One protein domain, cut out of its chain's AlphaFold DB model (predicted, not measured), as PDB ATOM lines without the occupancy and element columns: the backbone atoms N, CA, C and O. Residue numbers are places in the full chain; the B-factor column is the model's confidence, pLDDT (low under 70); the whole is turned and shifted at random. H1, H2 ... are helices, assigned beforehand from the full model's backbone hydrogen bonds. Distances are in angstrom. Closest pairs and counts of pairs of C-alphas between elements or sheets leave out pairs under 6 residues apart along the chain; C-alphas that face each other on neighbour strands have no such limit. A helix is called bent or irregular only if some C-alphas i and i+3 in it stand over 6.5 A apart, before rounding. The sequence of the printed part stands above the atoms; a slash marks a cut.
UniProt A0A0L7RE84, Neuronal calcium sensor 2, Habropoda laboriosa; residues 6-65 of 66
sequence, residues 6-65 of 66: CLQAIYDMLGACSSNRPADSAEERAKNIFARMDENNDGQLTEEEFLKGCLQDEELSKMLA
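AT A GLANCE: This is residues 6 to 65 of the 66 residues of the protein "Neuronal calcium sensor 2" of Habropoda laboriosa (UniProt A0A0L7RE84). Two helices, H1 and H2, cross near their middles as an X, and the two later helices, H3 and H4, make a bent strip along one side of that pair. H3 meets the last residues of H2, and H4 folds back from the end of H3 toward H1. The links from H1 to H2 and from H2 to H3 lie at opposite ends of the longest axis. The printed part has 60 residues with four named helices, in the order H1, H2, H3, H4, and no named strand; its class is all helix. The whole is compact, with a radius of gyration of the C-alphas of 10.9 A and spans of 32 by 23 by 14 A.

HOW THE PARTS SIT: H1, residues 7 to 16, touches H2, residues 23 to 37, and the closest C-alphas, those of Tyr 11 and Ala 30, are 5.5 A apart. The two run opposite ways at a steep tilt of 48 degrees. H2 touches H3, residues 47 to 56, with its residues 36 to 37 alone. Their closest C-alphas, those of Met 37 and Gly 53, are 5.0 A apart, and their lines are about perpendicular at 77 degrees. H3 and H4, residues 58 to 64, touch only at the corner by their link, and only just, with 3 pairs of C-alphas within 8 A; the closest, Cys 54 and Ser 61, are 5.1 A apart. They run opposite ways at a steep tilt of 52 degrees. H1 and H4 are close but not clearly touching, with the C-alphas of Leu 14 and Met 63 at 7.3 A. H1 and H3 are apart, and H2 and H4 are only just apart, with their closest C-alphas at 8.2 A. Each O i to N i+4 pair is within hydrogen-bond range in H1, H3 and H4, and 10 of 11 are in H2.

IN THESE COORDINATES: H1 begins at C-alpha 7, (225.514, 257.902, 161.971), and measures 14.2 A from first to last C-alpha. H2, the longest helix by residues, measures 20.9 A and begins at C-alpha 23, (235.784, 261.254, 152.573). H3 measures 14.0 A. H4 measures 9.9 A and ends at C-alpha 64, (231.837, 244.339, 159.852).

THE WHOLE: The two C-alphas farthest apart, those of Asn 20 and Asn 40, are 32.8 A apart. The printed part has no cut. The link from H3 to H4 is tight, the other two are short, and no link is long. The mean pLDDT of the printed part is 71.8; residues 7 to 8, 11 to 25, 59 and 62 to 65 are under 70.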
ATOM      1  N   CYS A   6     224.945 256.019 166.511       70.62
ATOM      2  CA  CYS A   6     224.681 257.178 165.656       70.62
ATOM      3  C   CYS A   6     225.404 257.057 164.308       70.62
ATOM      4  O   CYS A   6     226.431 256.384 164.189       70.62
ATOM      5  N   LEU A   7     224.932 257.812 163.316       65.25
ATOM      6  CA  LEU A   7     225.514 257.902 161.971       65.25
ATOM      7  C   LEU A   7     227.029 258.162 161.976       65.25
ATOM      8  O   LEU A   7     227.761 257.616 161.154       65.25
ATOM      9  N   GLN A   8     227.512 258.919 162.964       65.88
ATOM     10  CA  GLN A   8     228.935 259.171 163.182       65.88
ATOM     11  C   GLN A   8     229.734 257.890 163.481       65.88
ATOM     12  O   GLN A   8     230.850 257.753 162.998       65.88
ATOM     13  N   ALA A   9     229.179 256.953 164.255       71.75
ATOM     14  CA  ALA A   9     229.851 255.702 164.609       71.75
ATOM     15  C   ALA A   9     229.968 254.771 163.395       71.75
ATOM     16  O   ALA A   9     231.010 254.156 163.181       71.75
ATOM     17  N   ILE A  10     228.929 254.726 162.557       71.06
ATOM     18  CA  ILE A  10     228.958 253.982 161.293       71.06
ATOM     19  C   ILE A  10     229.937 254.627 160.315       71.06
ATOM     20  O   ILE A  10     230.697 253.924 159.657       71.06
ATOM     21  N   TYR A  11     229.968 255.957 160.248       69.12
ATOM     22  CA  TYR A  11     230.947 256.681 159.445       69.12
ATOM     23  C   TYR A  11     232.388 256.402 159.887       69.12
ATOM     24  O   TYR A  11     233.233 256.143 159.036       69.12
ATOM     25  N   ASP A  12     232.668 256.405 161.193       67.62
ATOM     26  CA  ASP A  12     233.997 256.092 161.732       67.62
ATOM     27  C   ASP A  12     234.413 254.660 161.357       67.62
ATOM     28  O   ASP A  12     235.529 254.421 160.891       67.62
ATOM     29  N   MET A  13     233.468 253.717 161.424       64.81
ATOM     30  CA  MET A  13     233.700 252.321 161.060       64.81
ATOM     31  C   MET A  13     233.879 252.104 159.544       64.81
ATOM     32  O   MET A  13     234.760 251.354 159.123       64.81
ATOM     33  N   LEU A  14     233.102 252.797 158.705       63.97
ATOM     34  CA  LEU A  14     233.221 252.771 157.238       63.97
ATOM     35  C   LEU A  14     234.480 253.505 156.744       63.97
ATOM     36  O   LEU A  14     235.100 253.102 155.755       63.97
ATOM     37  N   GLY A  15     234.853 254.590 157.424       60.84
ATOM     38  CA  GLY A  15     236.004 255.432 157.113       60.84
ATOM     39  C   GLY A  15     237.332 254.774 157.478       60.84
ATOM     40  O   GLY A  15     238.283 254.859 156.699       60.84
ATOM     41  N   ALA A  16     237.392 254.049 158.601       57.88
ATOM     42  CA  ALA A  16     238.606 253.374 159.060       57.88
ATOM     43  C   ALA A  16     239.100 252.274 158.096       57.88
ATOM     44  O   ALA A  16     240.309 252.128 157.908       57.88
ATOM     45  N   CYS A  17     238.197 251.551 157.419       51.84
ATOM     46  CA  CYS A  17     238.563 250.517 156.439       51.84
ATOM     47  C   CYS A  17     238.996 251.073 155.068       51.84
ATOM     48  O   CYS A  17     239.598 250.357 154.269       51.84
ATOM     49  N   SER A  18     238.717 252.345 154.763       52.19
ATOM     50  CA  SER A  18     239.048 252.967 153.474       52.19
ATOM     51  C   SER A  18     240.122 254.039 153.628       52.19
ATOM     52  O   SER A  18     239.891 255.210 153.345       52.19
ATOM     53  N   SER A  19     241.347 253.640 153.976       53.38
ATOM     54  CA  SER A  19     242.503 254.548 154.079       53.38
ATOM     55  C   SER A  19     242.919 255.223 152.750       53.38
ATOM     56  O   SER A  19     243.969 255.855 152.698       53.38
ATOM     57  N   ASN A  20     242.146 255.083 151.660       51.81
ATOM     58  CA  ASN A  20     242.517 255.572 150.329       51.81
ATOM     59  C   ASN A  20     241.341 256.031 149.428       51.81
ATOM     60  O   ASN A  20     241.490 256.069 148.206       51.81
ATOM     61  N   ARG A  21     240.159 256.353 149.980       53.12
ATOM     62  CA  ARG A  21     239.022 256.913 149.207       53.12
ATOM     63  C   ARG A  21     238.608 258.299 149.727       53.12
ATOM     64  O   ARG A  21     238.784 258.563 150.912       53.12
ATOM     65  N   PRO A  22     238.061 259.185 148.869       56.47
ATOM     66  CA  PRO A  22     237.636 260.519 149.284       56.47
ATOM     67  C   PRO A  22     236.525 260.434 150.338       56.47
ATOM     68  O   PRO A  22     235.553 259.695 150.153       56.47
ATOM     69  N   ALA A  23     236.688 261.197 151.422       57.56
ATOM     70  CA  ALA A  23     235.784 261.254 152.573       57.56
ATOM     71  C   ALA A  23     234.334 261.572 152.173       57.56
ATOM     72  O   ALA A  23     233.406 260.955 152.691       57.56
ATOM     73  N   ASP A  24     234.145 262.420 151.155       59.72
ATOM     74  CA  ASP A  24     232.825 262.769 150.606       59.72
ATOM     75  C   ASP A  24     232.033 261.535 150.146       59.72
ATOM     76  O   ASP A  24     230.814 261.462 150.260       59.72
ATOM     77  N   SER A  25     232.732 260.511 149.652       68.38
ATOM     78  CA  SER A  25     232.112 259.286 149.149       68.38
ATOM     79  C   SER A  25     231.839 258.264 150.258       68.38
ATOM     80  O   SER A  25     231.081 257.318 150.046       68.38
ATOM     81  N   ALA A  26     232.485 258.401 151.419       70.44
ATOM     82  CA  ALA A  26     232.209 257.586 152.598       70.44
ATOM     83  C   ALA A  26     231.024 258.153 153.386       70.44
ATOM     84  O   ALA A  26     230.181 257.378 153.824       70.44
ATOM     85  N   GLU A  27     230.912 259.482 153.496       73.31
ATOM     86  CA  GLU A  27     229.822 260.126 154.236       73.31
ATOM     87  C   GLU A  27     228.478 259.894 153.550       73.31
ATOM     88  O   GLU A  27     227.524 259.460 154.188       73.31
ATOM     89  N   GLU A  28     228.419 260.089 152.233       76.50
ATOM     90  CA  GLU A  28     227.197 259.853 151.463       76.50
ATOM     91  C   GLU A  28     226.776 258.378 151.495       76.50
ATOM     92  O   GLU A  28     225.590 258.066 151.589       76.50
ATOM     93  N   ARG A  29     227.744 257.450 151.482       75.31
ATOM     94  CA  ARG A  29     227.449 256.019 151.640       75.31
ATOM     95  C   ARG A  29     226.956 255.700 153.043       75.31
ATOM     96  O   ARG A  29     225.927 255.047 153.161       75.31
ATOM     97  N   ALA A  30     227.623 256.211 154.075       75.00
ATOM     98  CA  ALA A  30     227.194 256.064 155.460       75.00
ATOM     99  C   ALA A  30     225.776 256.605 155.655       75.00
ATOM    100  O   ALA A  30     224.946 255.893 156.197       75.00
ATOM    101  N   LYS A  31     225.458 257.800 155.140       77.94
ATOM    102  CA  LYS A  31     224.102 258.373 155.170       77.94
ATOM    103  C   LYS A  31     223.080 257.506 154.463       77.94
ATOM    104  O   LYS A  31     222.011 257.276 155.009       77.94
ATOM    105  N   ASN A  32     223.389 257.034 153.261       77.94
ATOM    106  CA  ASN A  32     222.441 256.250 152.478       77.94
ATOM    107  C   ASN A  32     222.182 254.867 153.099       77.94
ATOM    108  O   ASN A  32     221.067 254.360 153.041       77.94
ATOM    109  N   ILE A  33     223.209 254.275 153.705       77.06
ATOM    110  CA  ILE A  33     223.115 253.027 154.461       77.06
ATOM    111  C   ILE A  33     222.341 253.260 155.760       77.06
ATOM    112  O   ILE A  33     221.374 252.560 156.035       77.06
ATOM    113  N   PHE A  34     222.708 254.291 156.518       78.75
ATOM    114  CA  PHE A  34     222.063 254.644 157.775       78.75
ATOM    115  C   PHE A  34     220.574 254.905 157.570       78.75
ATOM    116  O   PHE A  34     219.759 254.266 158.213       78.75
ATOM    117  N   ALA A  35     220.210 255.733 156.589       80.00
ATOM    118  CA  ALA A  35     218.819 256.022 156.246       80.00
ATOM    119  C   ALA A  35     218.029 254.792 155.764       80.00
ATOM    120  O   ALA A  35     216.802 254.806 155.776       80.00
ATOM    121  N   ARG A  36     218.708 253.735 155.301       78.56
ATOM    122  CA  ARG A  36     218.064 252.460 154.952       78.56
ATOM    123  C   ARG A  36     217.850 251.546 156.151       78.56
ATOM    124  O   ARG A  36     216.934 250.735 156.106       78.56
ATOM    125  N   MET A  37     218.702 251.640 157.167       78.19
ATOM    126  CA  MET A  37     218.618 250.830 158.386       78.19
ATOM    127  C   MET A  37     217.745 251.485 159.458       78.19
ATOM    128  O   MET A  37     217.119 250.786 160.247       78.19
ATOM    129  N   ASP A  38     217.720 252.816 159.473       83.94
ATOM    130  CA  ASP A  38     216.962 253.676 160.375       83.94
ATOM    131  C   ASP A  38     215.479 253.641 159.961       83.94
ATOM    132  O   ASP A  38     214.979 254.517 159.251       83.94
ATOM    133  N   GLU A  39     214.785 252.549 160.317       81.19
ATOM    134  CA  GLU A  39     213.372 252.331 159.970       81.19
ATOM    135  C   GLU A  39     212.484 253.430 160.578       81.19
ATOM    136  O   GLU A  39     211.534 253.900 159.943       81.19
ATOM    137  N   ASN A  40     212.799 253.870 161.798       84.06
ATOM    138  CA  ASN A  40     212.074 254.914 162.521       84.06
ATOM    139  C   ASN A  40     212.524 256.347 162.157       84.06
ATOM    140  O   ASN A  40     211.812 257.293 162.500       84.06
ATOM    141  N   ASN A  41     213.613 256.506 161.395       79.12
ATOM    142  CA  ASN A  41     214.181 257.788 160.964       79.12
ATOM    143  C   ASN A  41     214.467 258.729 162.145       79.12
ATOM    144  O   ASN A  41     214.259 259.945 162.050       79.12
ATOM    145  N   ASP A  42     214.893 258.173 163.277       84.00
ATOM    146  CA  ASP A  42     215.188 258.948 164.483       84.00
ATOM    147  C   ASP A  42     216.656 259.415 164.539       84.00
ATOM    148  O   ASP A  42     217.042 260.159 165.448       84.00
ATOM    149  N   GLY A  43     217.465 259.046 163.538       78.56
ATOM    150  CA  GLY A  43     218.881 259.384 163.466       78.56
ATOM    151  C   GLY A  43     219.766 258.467 164.312       78.56
ATOM    152  O   GLY A  43     220.944 258.782 164.525       78.56
ATOM    153  N   GLN A  44     219.222 257.351 164.799       82.50
ATOM    154  CA  GLN A  44     219.857 256.419 165.714       82.50
ATOM    155  C   GLN A  44     219.565 254.974 165.296       82.50
ATOM    156  O   GLN A  44     218.427 254.585 165.112       82.50
ATOM    157  N   LEU A  45     220.594 254.132 165.202       80.75
ATOM    158  CA  LEU A  45     220.370 252.696 165.061       80.75
ATOM    159  C   LEU A  45     220.400 252.040 166.425       80.75
ATOM    160  O   LEU A  45     221.422 252.041 167.120       80.75
ATOM    161  N   THR A  46     219.277 251.442 166.790       84.19
ATOM    162  CA  THR A  46     219.236 250.485 167.890       84.19
ATOM    163  C   THR A  46     219.979 249.204 167.510       84.19
ATOM    164  O   THR A  46     220.218 248.919 166.337       84.19
ATOM    165  N   GLU A  47     220.347 248.395 168.504       81.00
ATOM    166  CA  GLU A  47     220.998 247.101 168.263       81.00
ATOM    167  C   GLU A  47     220.166 246.200 167.330       81.00
ATOM    168  O   GLU A  47     220.725 245.546 166.450       81.00
ATOM    169  N   GLU A  48     218.835 246.213 167.467       82.81
ATOM    170  CA  GLU A  48     217.932 245.458 166.592       82.81
ATOM    171  C   GLU A  48     217.952 245.971 165.150       82.81
ATOM    172  O   GLU A  48     218.071 245.164 164.227       82.81
ATOM    173  N   GLU A  49     217.867 247.289 164.940       83.94
ATOM    174  CA  GLU A  49     217.919 247.904 163.604       83.94
ATOM    175  C   GLU A  49     219.284 247.712 162.953       83.94
ATOM    176  O   GLU A  49     219.380 247.395 161.767       83.94
ATOM    177  N   PHE A  50     220.348 247.808 163.745       78.44
ATOM    178  CA  PHE A  50     221.698 247.537 163.291       78.44
ATOM    179  C   PHE A  50     221.856 246.074 162.870       78.44
ATOM    180  O   PHE A  50     222.295 245.812 161.754       78.44
ATOM    181  N   LEU A  51     221.448 245.108 163.702       79.00
ATOM    182  CA  LEU A  51     221.497 243.680 163.369       79.00
ATOM    183  C   LEU A  51     220.667 243.359 162.126       79.00
ATOM    184  O   LEU A  51     221.168 242.702 161.211       79.00
ATOM    185  N   LYS A  52     219.420 243.844 162.062       82.62
ATOM    186  CA  LYS A  52     218.545 243.686 160.892       82.62
ATOM    187  C   LYS A  52     219.185 244.254 159.641       82.62
ATOM    188  O   LYS A  52     219.224 243.577 158.617       82.62
ATOM    189  N   GLY A  53     219.677 245.482 159.725       79.75
ATOM    190  CA  GLY A  53     220.258 246.160 158.588       79.75
ATOM    191  C   GLY A  53     221.555 245.492 158.136       79.75
ATOM    192  O   GLY A  53     221.773 245.363 156.940       79.75
ATOM    193  N   CYS A  54     222.381 244.986 159.055       77.81
ATOM    194  CA  CYS A  54     223.586 244.227 158.711       77.81
ATOM    195  C   CYS A  54     223.251 242.870 158.086       77.81
ATOM    196  O   CYS A  54     223.989 242.379 157.242       77.81
ATOM    197  N   LEU A  55     222.145 242.245 158.491       79.12
ATOM    198  CA  LEU A  55     221.660 241.008 157.879       79.12
ATOM    199  C   LEU A  55     221.042 241.248 156.495       79.12
ATOM    200  O   LEU A  55     221.113 240.368 155.639       79.12
ATOM    201  N   GLN A  56     220.422 242.408 156.278       79.19
ATOM    202  CA  GLN A  56     219.823 242.785 154.997       79.19
ATOM    203  C   GLN A  56     220.838 243.342 153.997       79.19
ATOM    204  O   GLN A  56     220.687 243.107 152.797       79.19
ATOM    205  N   ASP A  57     221.848 244.069 154.465       75.75
ATOM    206  CA  ASP A  57     222.833 244.729 153.620       75.75
ATOM    207  C   ASP A  57     224.165 243.965 153.640       75.75
ATOM    208  O   ASP A  57     224.963 244.029 154.579       75.75
ATOM    209  N   GLU A  58     224.403 243.211 152.563       71.75
ATOM    210  CA  GLU A  58     225.646 242.467 152.356       71.75
ATOM    211  C   GLU A  58     226.892 243.364 152.321       71.75
ATOM    212  O   GLU A  58     227.987 242.879 152.605       71.75
ATOM    213  N   GLU A  59     226.766 244.638 151.935       69.62
ATOM    214  CA  GLU A  59     227.911 245.549 151.859       69.62
ATOM    215  C   GLU A  59     228.388 245.899 153.269       69.62
ATOM    216  O   GLU A  59     229.579 245.797 153.559       69.62
ATOM    217  N   LEU A  60     227.459 246.189 154.181       71.00
ATOM    218  CA  LEU A  60     227.779 246.387 155.592       71.00
ATOM    219  C   LEU A  60     228.267 245.117 156.279       71.00
ATOM    220  O   LEU A  60     229.245 245.172 157.024       71.00
ATOM    221  N   SER A  61     227.622 243.972 156.038       74.56
ATOM    222  CA  SER A  61     228.028 242.714 156.676       74.56
ATOM    223  C   SER A  61     229.471 242.341 156.328       74.56
ATOM    224  O   SER A  61     230.234 241.927 157.201       74.56
ATOM    225  N   LYS A  62     229.880 242.585 155.076       66.69
ATOM    226  CA  LYS A  62     231.259 242.421 154.595       66.69
ATOM    227  C   LYS A  62     232.244 243.419 155.197       66.69
ATOM    228  O   LYS A  62     233.433 243.133 155.208       66.69
ATOM    229  N   MET A  63     231.780 244.578 155.658       65.06
ATOM    230  CA  MET A  63     232.625 245.600 156.288       65.06
ATOM    231  C   MET A  63     232.761 245.408 157.804       65.06
ATOM    232  O   MET A  63     233.734 245.880 158.387       65.06
ATOM    233  N   LEU A  64     231.809 244.713 158.433       64.69
ATOM    234  CA  LEU A  64     231.837 244.339 159.852       64.69
ATOM    235  C   LEU A  64     232.553 243.010 160.108       64.69
ATOM    236  O   LEU A  64     233.053 242.783 161.211       64.69
ATOM    237  N   ALA A  65     232.584 242.130 159.109       53.19
ATOM    238  CA  ALA A  65     233.367 240.907 159.150       53.19
ATOM    239  C   ALA A  65     234.866 241.237 158.944       53.19
ATOM    240  O   ALA A  65     235.191 241.880 157.945       53.19
TER     241      ALA A  65